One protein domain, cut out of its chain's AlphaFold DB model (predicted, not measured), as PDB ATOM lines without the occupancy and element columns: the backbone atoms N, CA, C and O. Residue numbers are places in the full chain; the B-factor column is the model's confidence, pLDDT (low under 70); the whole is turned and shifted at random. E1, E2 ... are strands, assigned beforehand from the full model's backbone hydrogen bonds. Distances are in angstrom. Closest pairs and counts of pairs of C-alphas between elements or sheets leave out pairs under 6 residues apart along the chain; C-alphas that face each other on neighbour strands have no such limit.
ATOM      1  N   VAL A  10       4.683 -42.511   1.601       94.75
ATOM      2  CA  VAL A  10       4.773 -43.703   2.454       94.75
ATOM      3  C   VAL A  10       3.932 -44.824   1.849       94.75
ATOM      4  O   VAL A  10       2.764 -44.620   1.522       94.75
ATOM      5  N   ILE A  11       4.536 -45.999   1.701       94.44
ATOM      6  CA  ILE A  11       3.896 -47.227   1.232       94.44
ATOM      7  C   ILE A  11       3.795 -48.170   2.421       94.44
ATOM      8  O   ILE A  11       4.810 -48.633   2.940       94.44
ATOM      9  N   ASP A  12       2.566 -48.435   2.846       95.44
ATOM     10  CA  ASP A  12       2.261 -49.270   4.002       95.44
ATOM     11  C   ASP A  12       1.803 -50.662   3.546       95.44
ATOM     12  O   ASP A  12       0.665 -50.854   3.112       95.44
ATOM     13  N   GLY A  13       2.728 -51.623   3.586       93.31
ATOM     14  CA  GLY A  13       2.523 -52.978   3.078       93.31
ATOM     15  C   GLY A  13       2.405 -53.084   1.549       93.31
ATOM     16  O   GLY A  13       2.550 -52.124   0.794       93.31
ATOM     17  N   GLY A  14       2.156 -54.305   1.066       92.69
ATOM     18  CA  GLY A  14       1.929 -54.582  -0.356       92.69
ATOM     19  C   GLY A  14       3.179 -54.513  -1.244       92.69
ATOM     20  O   GLY A  14       4.317 -54.625  -0.786       92.69
ATOM     21  N   ARG A  15       2.966 -54.390  -2.559       94.25
ATOM     22  CA  ARG A  15       4.036 -54.336  -3.565       94.25
ATOM     23  C   ARG A  15       3.783 -53.201  -4.552       94.25
ATOM     24  O   ARG A  15       2.789 -53.223  -5.271       94.25
ATOM     25  N   ALA A  16       4.701 -52.243  -4.614       92.38
ATOM     26  CA  ALA A  16       4.719 -51.196  -5.622       92.38
ATOM     27  C   ALA A  16       5.378 -51.721  -6.903       92.38
ATOM     28  O   ALA A  16       6.575 -52.022  -6.928       92.38
ATOM     29  N   THR A  17       4.577 -51.832  -7.957       91.75
ATOM     30  CA  THR A  17       4.982 -52.290  -9.292       91.75
ATOM     31  C   THR A  17       4.618 -51.247 -10.350       91.75
ATOM     32  O   THR A  17       3.948 -50.251 -10.064       91.75
ATOM     33  N   GLY A  18       5.054 -51.464 -11.591       89.81
ATOM     34  CA  GLY A  18       4.759 -50.563 -12.707       89.81
ATOM     35  C   GLY A  18       5.746 -49.403 -12.793       89.81
ATOM     36  O   GLY A  18       6.933 -49.595 -12.556       89.81
ATOM     37  N   LYS A  19       5.278 -48.214 -13.193       94.00
ATOM     38  CA  LYS A  19       6.121 -47.023 -13.374       94.00
ATOM     39  C   LYS A  19       5.383 -45.765 -12.936       94.00
ATOM     40  O   LYS A  19       4.495 -45.285 -13.637       94.00
ATOM     41  N   THR A  20       5.806 -45.202 -11.814       93.88
ATOM     42  CA  THR A  20       5.325 -43.922 -11.291       93.88
ATOM     43  C   THR A  20       6.379 -42.853 -11.525       93.88
ATOM     44  O   THR A  20       7.552 -43.041 -11.209       93.88
ATOM     45  N   ILE A  21       5.975 -41.717 -12.083       95.00
ATOM     46  CA  ILE A  21       6.879 -40.593 -12.323       95.00
ATOM     47  C   ILE A  21       6.822 -39.656 -11.116       95.00
ATOM     48  O   ILE A  21       5.760 -39.126 -10.795       95.00
ATOM     49  N   LEU A  22       7.965 -39.433 -10.467       92.88
ATOM     50  CA  LEU A  22       8.116 -38.453  -9.396       92.88
ATOM     51  C   LEU A  22       8.662 -37.148  -9.981       92.88
ATOM     52  O   LEU A  22       9.789 -37.108 -10.476       92.88
ATOM     53  N   ASN A  23       7.860 -36.086  -9.922       91.75
ATOM     54  CA  ASN A  23       8.294 -34.734 -10.267       91.75
ATOM     55  C   ASN A  23       8.771 -34.037  -8.996       91.75
ATOM     56  O   ASN A  23       7.965 -33.723  -8.122       91.75
ATOM     57  N   LEU A  24      10.078 -33.819  -8.884       87.94
ATOM     58  CA  LEU A  24      10.693 -33.285  -7.676       87.94
ATOM     59  C   LEU A  24      11.123 -31.843  -7.898       87.94
ATOM     60  O   LEU A  24      11.787 -31.523  -8.885       87.94
ATOM     61  N   VAL A  25      10.775 -30.969  -6.963       85.25
ATOM     62  CA  VAL A  25      11.132 -29.550  -7.006       85.25
ATOM     63  C   VAL A  25      11.887 -29.175  -5.742       85.25
ATOM     64  O   VAL A  25      11.543 -29.607  -4.647       85.25
ATOM     65  N   ASN A  26      12.935 -28.366  -5.890       79.06
ATOM     66  CA  ASN A  26      13.582 -27.753  -4.739       79.06
ATOM     67  C   ASN A  26      12.725 -26.564  -4.278       79.06
ATOM     68  O   ASN A  26      12.618 -25.575  -5.001       79.06
ATOM     69  N   ALA A  27      12.136 -26.654  -3.084       73.94
ATOM     70  CA  ALA A  27      11.282 -25.610  -2.511       73.94
ATOM     71  C   ALA A  27      12.057 -24.381  -1.981       73.94
ATOM     72  O   ALA A  27      11.453 -23.457  -1.441       73.94
ATOM     73  N   GLY A  28      13.389 -24.349  -2.123       60.06
ATOM     74  CA  GLY A  28      14.218 -23.158  -1.889       60.06
ATOM     75  C   GLY A  28      14.411 -22.760  -0.421       60.06
ATOM     76  O   GLY A  28      15.058 -21.755  -0.147       60.06
ATOM     77  N   ASN A  29      13.878 -23.536   0.523       53.94
ATOM     78  CA  ASN A  29      13.867 -23.226   1.957       53.94
ATOM     79  C   ASN A  29      14.785 -24.122   2.808       53.94
ATOM     80  O   ASN A  29      14.872 -23.931   4.018       53.94
ATOM     81  N   SER A  30      15.449 -25.103   2.200       51.94
ATOM     82  CA  SER A  30      16.189 -26.138   2.921       51.94
ATOM     83  C   SER A  30      17.585 -26.306   2.342       51.94
ATOM     84  O   SER A  30      17.821 -25.998   1.178       51.94
ATOM     85  N   ALA A  31      18.500 -26.846   3.149       52.53
ATOM     86  CA  ALA A  31      19.894 -27.187   2.836       52.53
ATOM     87  C   ALA A  31      20.095 -28.168   1.645       52.53
ATOM     88  O   ALA A  31      21.165 -28.758   1.481       52.53
ATOM     89  N   SER A  32      19.077 -28.335   0.797       53.88
ATOM     90  CA  SER A  32      19.100 -28.895  -0.548       53.88
ATOM     91  C   SER A  32      19.962 -28.012  -1.452       53.88
ATOM     92  O   SER A  32      19.506 -27.151  -2.202       53.88
ATOM     93  N   GLY A  33      21.257 -28.203  -1.297       54.81
ATOM     94  CA  GLY A  33      22.340 -27.557  -2.032       54.81
ATOM     95  C   GLY A  33      23.710 -28.099  -1.626       54.81
ATOM     96  O   GLY A  33      24.730 -27.625  -2.118       54.81
ATOM     97  N   MET A  34      23.725 -29.078  -0.717       62.53
ATOM     98  CA  MET A  34      24.903 -29.746  -0.188       62.53
ATOM     99  C   MET A  34      24.932 -31.200  -0.645       62.53
ATOM    100  O   MET A  34      23.884 -31.813  -0.877       62.53
ATOM    101  N   ALA A  35      26.138 -31.764  -0.701       62.94
ATOM    102  CA  ALA A  35      26.315 -33.183  -0.940       62.94
ATOM    103  C   ALA A  35      25.515 -34.002   0.089       62.94
ATOM    104  O   ALA A  35      25.607 -33.775   1.298       62.94
ATOM    105  N   THR A  36      24.721 -34.957  -0.384       73.25
ATOM    106  CA  THR A  36      24.050 -35.925   0.477       73.25
ATOM    107  C   THR A  36      25.071 -36.889   1.054       73.25
ATOM    108  O   THR A  36      25.833 -37.505   0.312       73.25
ATOM    109  N   THR A  37      25.045 -37.080   2.368       69.69
ATOM    110  CA  THR A  37      25.831 -38.110   3.055       69.69
ATOM    111  C   THR A  37      24.955 -39.312   3.410       69.69
ATOM    112  O   THR A  37      23.762 -39.156   3.673       69.69
ATOM    113  N   GLY A  38      25.539 -40.509   3.488       83.19
ATOM    114  CA  GLY A  38      24.800 -41.723   3.854       83.19
ATOM    115  C   GLY A  38      23.791 -42.140   2.778       83.19
ATOM    116  O   GLY A  38      24.132 -42.175   1.598       83.19
ATOM    117  N   LYS A  39      22.553 -42.467   3.176       82.44
ATOM    118  CA  LYS A  39      21.506 -42.943   2.249       82.44
ATOM    119  C   LYS A  39      20.941 -41.861   1.324       82.44
ATOM    120  O   LYS A  39      20.438 -42.197   0.253       82.44
ATOM    121  N   GLY A  40      21.048 -40.590   1.711       87.19
ATOM    122  CA  GLY A  40      20.468 -39.458   0.988       87.19
ATOM    123  C   GLY A  40      19.157 -38.951   1.586       87.19
ATOM    124  O   GLY A  40      18.882 -39.153   2.768       87.19
ATOM    125  N   ILE A  41      18.371 -38.246   0.774       88.25
ATOM    126  CA  ILE A  41      17.083 -37.659   1.172       88.25
ATOM    127  C   ILE A  41      15.976 -38.652   0.832       88.25
ATOM    128  O   ILE A  41      15.739 -38.910  -0.344       88.25
ATOM    129  N   GLN A  42      15.305 -39.216   1.833       90.50
ATOM    130  CA  GLN A  42      14.233 -40.185   1.604       90.50
ATOM    131  C   GLN A  42      12.983 -39.497   1.045       90.50
ATOM    132  O   GLN A  42      12.456 -38.581   1.670       90.50
ATOM    133  N   VAL A  43      12.502 -39.969  -0.104       91.94
ATOM    134  CA  VAL A  43      11.308 -39.435  -0.791       91.94
ATOM    135  C   VAL A  43      10.216 -40.485  -0.979       91.94
ATOM    136  O   VAL A  43       9.046 -40.134  -1.104       91.94
ATOM    137  N   VAL A  44      10.575 -41.771  -0.933       94.38
ATOM    138  CA  VAL A  44       9.620 -42.874  -0.787       94.38
ATOM    139  C   VAL A  44      10.064 -43.741   0.378       94.38
ATOM    140  O   VAL A  44      11.229 -44.130   0.447       94.38
ATOM    141  N   GLU A  45       9.147 -44.043   1.281       95.12
ATOM    142  CA  GLU A  45       9.365 -44.914   2.429       95.12
ATOM    143  C   GLU A  45       8.491 -46.153   2.302       95.12
ATOM    144  O   GLU A  45       7.275 -46.048   2.171       95.12
ATOM    145  N   ALA A  46       9.116 -47.323   2.347       95.69
ATOM    146  CA  ALA A  46       8.427 -48.602   2.412       95.69
ATOM    147  C   ALA A  46       8.377 -49.071   3.873       95.69
ATOM    148  O   ALA A  46       9.419 -49.269   4.500       95.69
ATOM    149  N   ILE A  47       7.173 -49.246   4.422       95.44
ATOM    150  CA  ILE A  47       6.948 -49.715   5.797       95.44
ATOM    151  C   ILE A  47       6.078 -50.971   5.820       95.44
ATOM    152  O   ILE A  47       5.454 -51.338   4.825       95.44
ATOM    153  N   ASN A  48       6.040 -51.642   6.975       94.75
ATOM    154  CA  ASN A  48       5.148 -52.775   7.245       94.75
ATOM    155  C   ASN A  48       5.198 -53.882   6.171       94.75
ATOM    156  O   ASN A  48       4.181 -54.446   5.776       94.75
ATOM    157  N   GLY A  49       6.404 -54.202   5.690       92.12
ATOM    158  CA  GLY A  49       6.619 -55.249   4.686       92.12
ATOM    159  C   GLY A  49       6.294 -54.837   3.248       92.12
ATOM    160  O   GLY A  49       6.194 -55.708   2.385       92.12
ATOM    161  N   ALA A  50       6.135 -53.539   2.978       95.50
ATOM    162  CA  ALA A  50       6.047 -53.025   1.618       95.50
ATOM    163  C   ALA A  50       7.303 -53.374   0.809       95.50
ATOM    164  O   ALA A  50       8.427 -53.283   1.301       95.50
ATOM    165  N   THR A  51       7.099 -53.736  -0.455       95.38
ATOM    166  CA  THR A  51       8.175 -53.977  -1.425       95.38
ATOM    167  C   THR A  51       8.022 -53.057  -2.629       95.38
ATOM    168  O   THR A  51       6.905 -52.703  -3.002       95.38
ATOM    169  N   THR A  52       9.122 -52.656  -3.257       95.06
ATOM    170  CA  THR A  52       9.138 -51.815  -4.458       95.06
ATOM    171  C   THR A  52      10.006 -52.452  -5.539       95.06
ATOM    172  O   THR A  52      11.091 -52.954  -5.266       95.06
ATOM    173  N   GLU A  53       9.548 -52.455  -6.788       94.81
ATOM    174  CA  GLU A  53      10.370 -52.897  -7.925       94.81
ATOM    175  C   GLU A  53      11.358 -51.812  -8.361       94.81
ATOM    176  O   GLU A  53      11.058 -50.631  -8.248       94.81
ATOM    177  N   GLU A  54      12.506 -52.188  -8.933       89.44
ATOM    178  CA  GLU A  54      13.545 -51.253  -9.415       89.44
ATOM    179  C   GLU A  54      13.036 -50.246 -10.470       89.44
ATOM    180  O   GLU A  54      13.635 -49.194 -10.660       89.44
ATOM    181  N   GLY A  55      11.909 -50.530 -11.130       91.38
ATOM    182  CA  GLY A  55      11.244 -49.622 -12.074       91.38
ATOM    183  C   GLY A  55      10.007 -48.898 -11.531       91.38
ATOM    184  O   GLY A  55       9.448 -48.066 -12.249       91.38
ATOM    185  N   ALA A  56       9.583 -49.189 -10.292       95.12
ATOM    186  CA  ALA A  56       8.325 -48.699  -9.718       95.12
ATOM    187  C   ALA A  56       8.260 -47.170  -9.652       95.12
ATOM    188  O   ALA A  56       7.184 -46.589  -9.811       95.12
ATOM    189  N   PHE A  57       9.412 -46.521  -9.468       96.06
ATOM    190  CA  PHE A  57       9.542 -45.073  -9.432       96.06
ATOM    191  C   PHE A  57      10.647 -44.606 -10.370       96.06
ATOM    192  O   PHE A  57      11.737 -45.167 -10.414       96.06
ATOM    193  N   VAL A  58      10.368 -43.538 -11.110       94.38
ATOM    194  CA  VAL A  58      11.355 -42.858 -11.945       94.38
ATOM    195  C   VAL A  58      11.310 -41.363 -11.699       94.38
ATOM    196  O   VAL A  58      10.253 -40.781 -11.453       94.38
ATOM    197  N   GLN A  59      12.464 -40.723 -11.803       94.12
ATOM    198  CA  GLN A  59      12.563 -39.276 -11.720       94.12
ATOM    199  C   GLN A  59      12.072 -38.641 -13.028       94.12
ATOM    200  O   GLN A  59      12.599 -38.932 -14.101       94.12
ATOM    201  N   GLY A  60      11.047 -37.790 -12.941       91.00
ATOM    202  CA  GLY A  60      10.423 -37.149 -14.103       91.00
ATOM    203  C   GLY A  60      11.184 -35.943 -14.638       91.00
ATOM    204  O   GLY A  60      11.137 -35.653 -15.830       91.00
ATOM    205  N   ASN A  61      11.915 -35.250 -13.770       89.75
ATOM    206  CA  ASN A  61      12.641 -34.035 -14.102       89.75
ATOM    207  C   ASN A  61      14.018 -34.012 -13.434       89.75
ATOM    208  O   ASN A  61      14.226 -34.558 -12.352       89.75
ATOM    209  N   ARG A  62      14.977 -33.326 -14.055       84.88
ATOM    210  CA  ARG A  62      16.303 -33.141 -13.462       84.88
ATOM    211  C   ARG A  62      16.192 -32.244 -12.223       84.88
ATOM    212  O   ARG A  62      15.883 -31.062 -12.355       84.88
ATOM    213  N   LEU A  63      16.487 -32.793 -11.045       84.50
ATOM    214  CA  LEU A  63      16.485 -32.052  -9.786       84.50
ATOM    215  C   LEU A  63      17.882 -31.489  -9.524       84.50
ATOM    216  O   LEU A  63      18.873 -32.221  -9.490       84.50
ATOM    217  N   GLN A  64      17.955 -30.172  -9.368       79.31
ATOM    218  CA  GLN A  64      19.203 -29.445  -9.173       79.31
ATOM    219  C   GLN A  64      19.039 -28.525  -7.979       79.31
ATOM    220  O   GLN A  64      18.026 -27.837  -7.838       79.31
ATOM    221  N   ALA A  65      20.040 -28.540  -7.114       74.56
ATOM    222  CA  ALA A  65      20.026 -27.779  -5.886       74.56
ATOM    223  C   ALA A  65      21.459 -27.311  -5.635       74.56
ATOM    224  O   ALA A  65      22.371 -28.125  -5.469       74.56
ATOM    225  N   GLY A  66      21.675 -25.998  -5.687       73.06
ATOM    226  CA  GLY A  66      23.008 -25.432  -5.558       73.06
ATOM    227  C   GLY A  66      24.006 -25.961  -6.584       73.06
ATOM    228  O   GLY A  66      23.755 -25.967  -7.788       73.06
ATOM    229  N   ALA A  67      25.141 -26.443  -6.082       70.00
ATOM    230  CA  ALA A  67      26.233 -26.961  -6.895       70.00
ATOM    231  C   ALA A  67      26.072 -28.440  -7.297       70.00
ATOM    232  O   ALA A  67      26.967 -28.973  -7.951       70.00
ATOM    233  N   PHE A  68      24.965 -29.102  -6.938       76.25
ATOM    234  CA  PHE A  68      24.796 -30.549  -7.087       76.25
ATOM    235  C   PHE A  68      23.574 -30.929  -7.935       76.25
ATOM    236  O   PHE A  68      22.536 -30.259  -7.928       76.25
ATOM    237  N   ASN A  69      23.703 -32.041  -8.663       82.38
ATOM    238  CA  ASN A  69      22.576 -32.742  -9.279       82.38
ATOM    239  C   ASN A  69      22.121 -33.862  -8.348       82.38
ATOM    240  O   ASN A  69      22.969 -34.521  -7.750       82.38
ATOM    241  N   TYR A  70      20.814 -34.100  -8.285       86.81
ATOM    242  CA  TYR A  70      20.234 -35.185  -7.504       86.81
ATOM    243  C   TYR A  70      19.591 -36.215  -8.426       86.81
ATOM    244  O   TYR A  70      18.809 -35.858  -9.318       86.81
ATOM    245  N   SER A  71      19.912 -37.481  -8.181       90.56
ATOM    246  CA  SER A  71      19.320 -38.645  -8.830       90.56
ATOM    247  C   SER A  71      18.514 -39.466  -7.826       90.56
ATOM    248  O   SER A  71      18.851 -39.554  -6.645       90.56
ATOM    249  N   LEU A  72      17.406 -40.031  -8.298       92.88
ATOM    250  CA  LEU A  72      16.553 -40.930  -7.535       92.88
ATOM    251  C   LEU A  72      17.126 -42.354  -7.573       92.88
ATOM    252  O   LEU A  72      17.303 -42.927  -8.648       92.88
ATOM    253  N   ASN A  73      17.373 -42.939  -6.403       92.75
ATOM    254  CA  ASN A  73      17.919 -44.283  -6.253       92.75
ATOM    255  C   ASN A  73      17.112 -45.098  -5.244       92.75
ATOM    256  O   ASN A  73      16.768 -44.610  -4.167       92.75
ATOM    257  N   ARG A  74      16.874 -46.364  -5.576       93.56
ATOM    258  CA  ARG A  74      16.339 -47.363  -4.652       93.56
ATOM    259  C   ARG A  74      17.464 -47.936  -3.794       93.56
ATOM    260  O   ARG A  74      18.572 -48.134  -4.294       93.56
ATOM    261  N   ASP A  75      17.182 -48.218  -2.529       93.31
ATOM    262  CA  ASP A  75      18.109 -48.911  -1.629       93.31
ATOM    263  C   ASP A  75      17.578 -50.312  -1.258       93.31
ATOM    264  O   ASP A  75      16.509 -50.737  -1.704       93.31
ATOM    265  N   SER A  76      18.351 -51.070  -0.482       92.38
ATOM    266  CA  SER A  76      18.018 -52.442  -0.067       92.38
ATOM    267  C   SER A  76      16.850 -52.543   0.917       92.38
ATOM    268  O   SER A  76      16.357 -53.637   1.166       92.38
ATOM    269  N   ASP A  77      16.393 -51.419   1.464       93.25
ATOM    270  CA  ASP A  77      15.256 -51.304   2.383       93.25
ATOM    271  C   ASP A  77      13.930 -51.018   1.661       93.25
ATOM    272  O   ASP A  77      12.992 -50.514   2.275       93.25
ATOM    273  N   GLU A  78      13.867 -51.279   0.351       95.12
ATOM    274  CA  GLU A  78      12.707 -51.031  -0.517       95.12
ATOM    275  C   GLU A  78      12.316 -49.541  -0.642       95.12
ATOM    276  O   GLU A  78      11.388 -49.204  -1.380       95.12
ATOM    277  N   SER A  79      13.037 -48.638   0.028       95.00
ATOM    278  CA  SER A  79      12.799 -47.197   0.026       95.00
ATOM    279  C   SER A  79      13.620 -46.493  -1.051       95.00
ATOM    280  O   SER A  79      14.596 -47.027  -1.589       95.00
ATOM    281  N   TRP A  80      13.215 -45.265  -1.376       95.00
ATOM    282  CA  TRP A  80      13.840 -44.472  -2.429       95.00
ATOM    283  C   TRP A  80      14.349 -43.139  -1.909       95.00
ATOM    284  O   TRP A  80      13.670 -42.423  -1.166       95.00
ATOM    285  N   TYR A  81      15.550 -42.803  -2.359       92.31
ATOM    286  CA  TYR A  81      16.331 -41.687  -1.867       92.31
ATOM    287  C   TYR A  81      16.839 -40.834  -3.022       92.31
ATOM    288  O   TYR A  81      17.244 -41.354  -4.060       92.31
ATOM    289  N   LEU A  82      16.880 -39.522  -2.819       90.62
ATOM    290  CA  LEU A  82      17.657 -38.625  -3.660       90.62
ATOM    291  C   LEU A  82      19.099 -38.592  -3.172       90.62
ATOM    292  O   LEU A  82      19.356 -38.310  -1.996       90.62
ATOM    293  N   ARG A  83      20.030 -38.830  -4.090       88.81
ATOM    294  CA  ARG A  83      21.469 -38.773  -3.834       88.81
ATOM    295  C   ARG A  83      22.114 -37.760  -4.757       88.81
ATOM    296  O   ARG A  83      21.764 -37.668  -5.929       88.81
ATOM    297  N   SER A  84      23.049 -36.993  -4.218       84.19
ATOM    298  CA  SER A  84      23.904 -36.130  -5.018       84.19
ATOM    299  C   SER A  84      25.182 -36.854  -5.414       84.19
ATOM    300  O   SER A  84      25.776 -37.565  -4.601       84.19
ATOM    301  N   GLU A  85      25.672 -36.585  -6.616       72.06
ATOM    302  CA  GLU A  85      27.040 -36.942  -6.986       72.06
ATOM    303  C   GLU A  85      28.050 -36.134  -6.159       72.06
ATOM    304  O   GLU A  85      27.789 -34.994  -5.779       72.06
TER     305      GLU A  85
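What this domain is: This is residues 10 to 85 of the 187 residues of the protein "CP4-44 prophage antigen 43 (Ag43)phase-variable biofilm formation autotransporter" of Escherichia coli (UniProt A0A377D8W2). The domain is a small, elongated, only partly closed barrel: the five strands E1, E3, E7, E6 and E5 form a sheet curled like part of a barrel, and the short parallel pair E2 and E4 lies across its open side, with E4 next to E6. The long link of residues 23 to 40, without a named element, loops round the end where E5 turns into E6. The 76 printed residues hold no named helix and seven named strands, E1 to E7 in order along the chain; the class is all strand, though under half of the residues, 31 of 76, are in named strands. The larger sheet is mixed, with order E1, E3, E7, E6, E5. The whole is compact, with a radius of gyration of the C-alphas of 12.7 A and spans of 37 by 23 by 21 A.

How they stand to each other: E1, residues 10 to 12, is an edge strand, parallel to E3, residues 41 to 47; N 11 and O 45 are 2.8 A apart, within hydrogen-bond range. E2, residues 20 to 22, is parallel to E4, residues 57 to 59, at 37 degrees, with N 22 and O 58 at 2.8 A. E3 is staggered: it pairs with E1 over residues 45 to 47 and over residues 41 to 44 with E7, residues 80 to 84, antiparallel at 164 degrees, with N 82 and O 41 at 2.8 A. The other edge strand, E5, residues 63 to 65, forms a hairpin with E6, residues 68 to 74, where N 70 and O 63 are 3.0 A apart. E6 and E7 are a hairpin too, with N 73 and O 81 at 2.8 A. The closest C-alphas of E4 and E6, those of Gln 59 and Leu 72, are 6.0 A apart. E1 and E2 are apart. Residues 15 to 16 pair, parallel, with residues 51 to 52.

Where its parts are: E1 begins at C-alpha 10, (4.773, -43.703, 2.454). E3 is 16.4 A long from first to last C-alpha. E6, 19.0 A long, begins at C-alpha 68, (24.796, -30.549, -7.087). E7, 13.3 A long, ends at C-alpha 84, (23.904, -36.130, -5.018). E1, E2, E4 and E5 measure 6.3, 6.4, 6.9 and 6.8 A.

The domain as a whole: The two C-alphas farthest apart, those of Gly 14 and Ala 67, are 37.4 A apart. The printed part has no cut. The link from E2 to E3 is long, with 18 residues. The mean pLDDT of the printed part is 85.7; residues 28 to 35 and residue 37 are under 70.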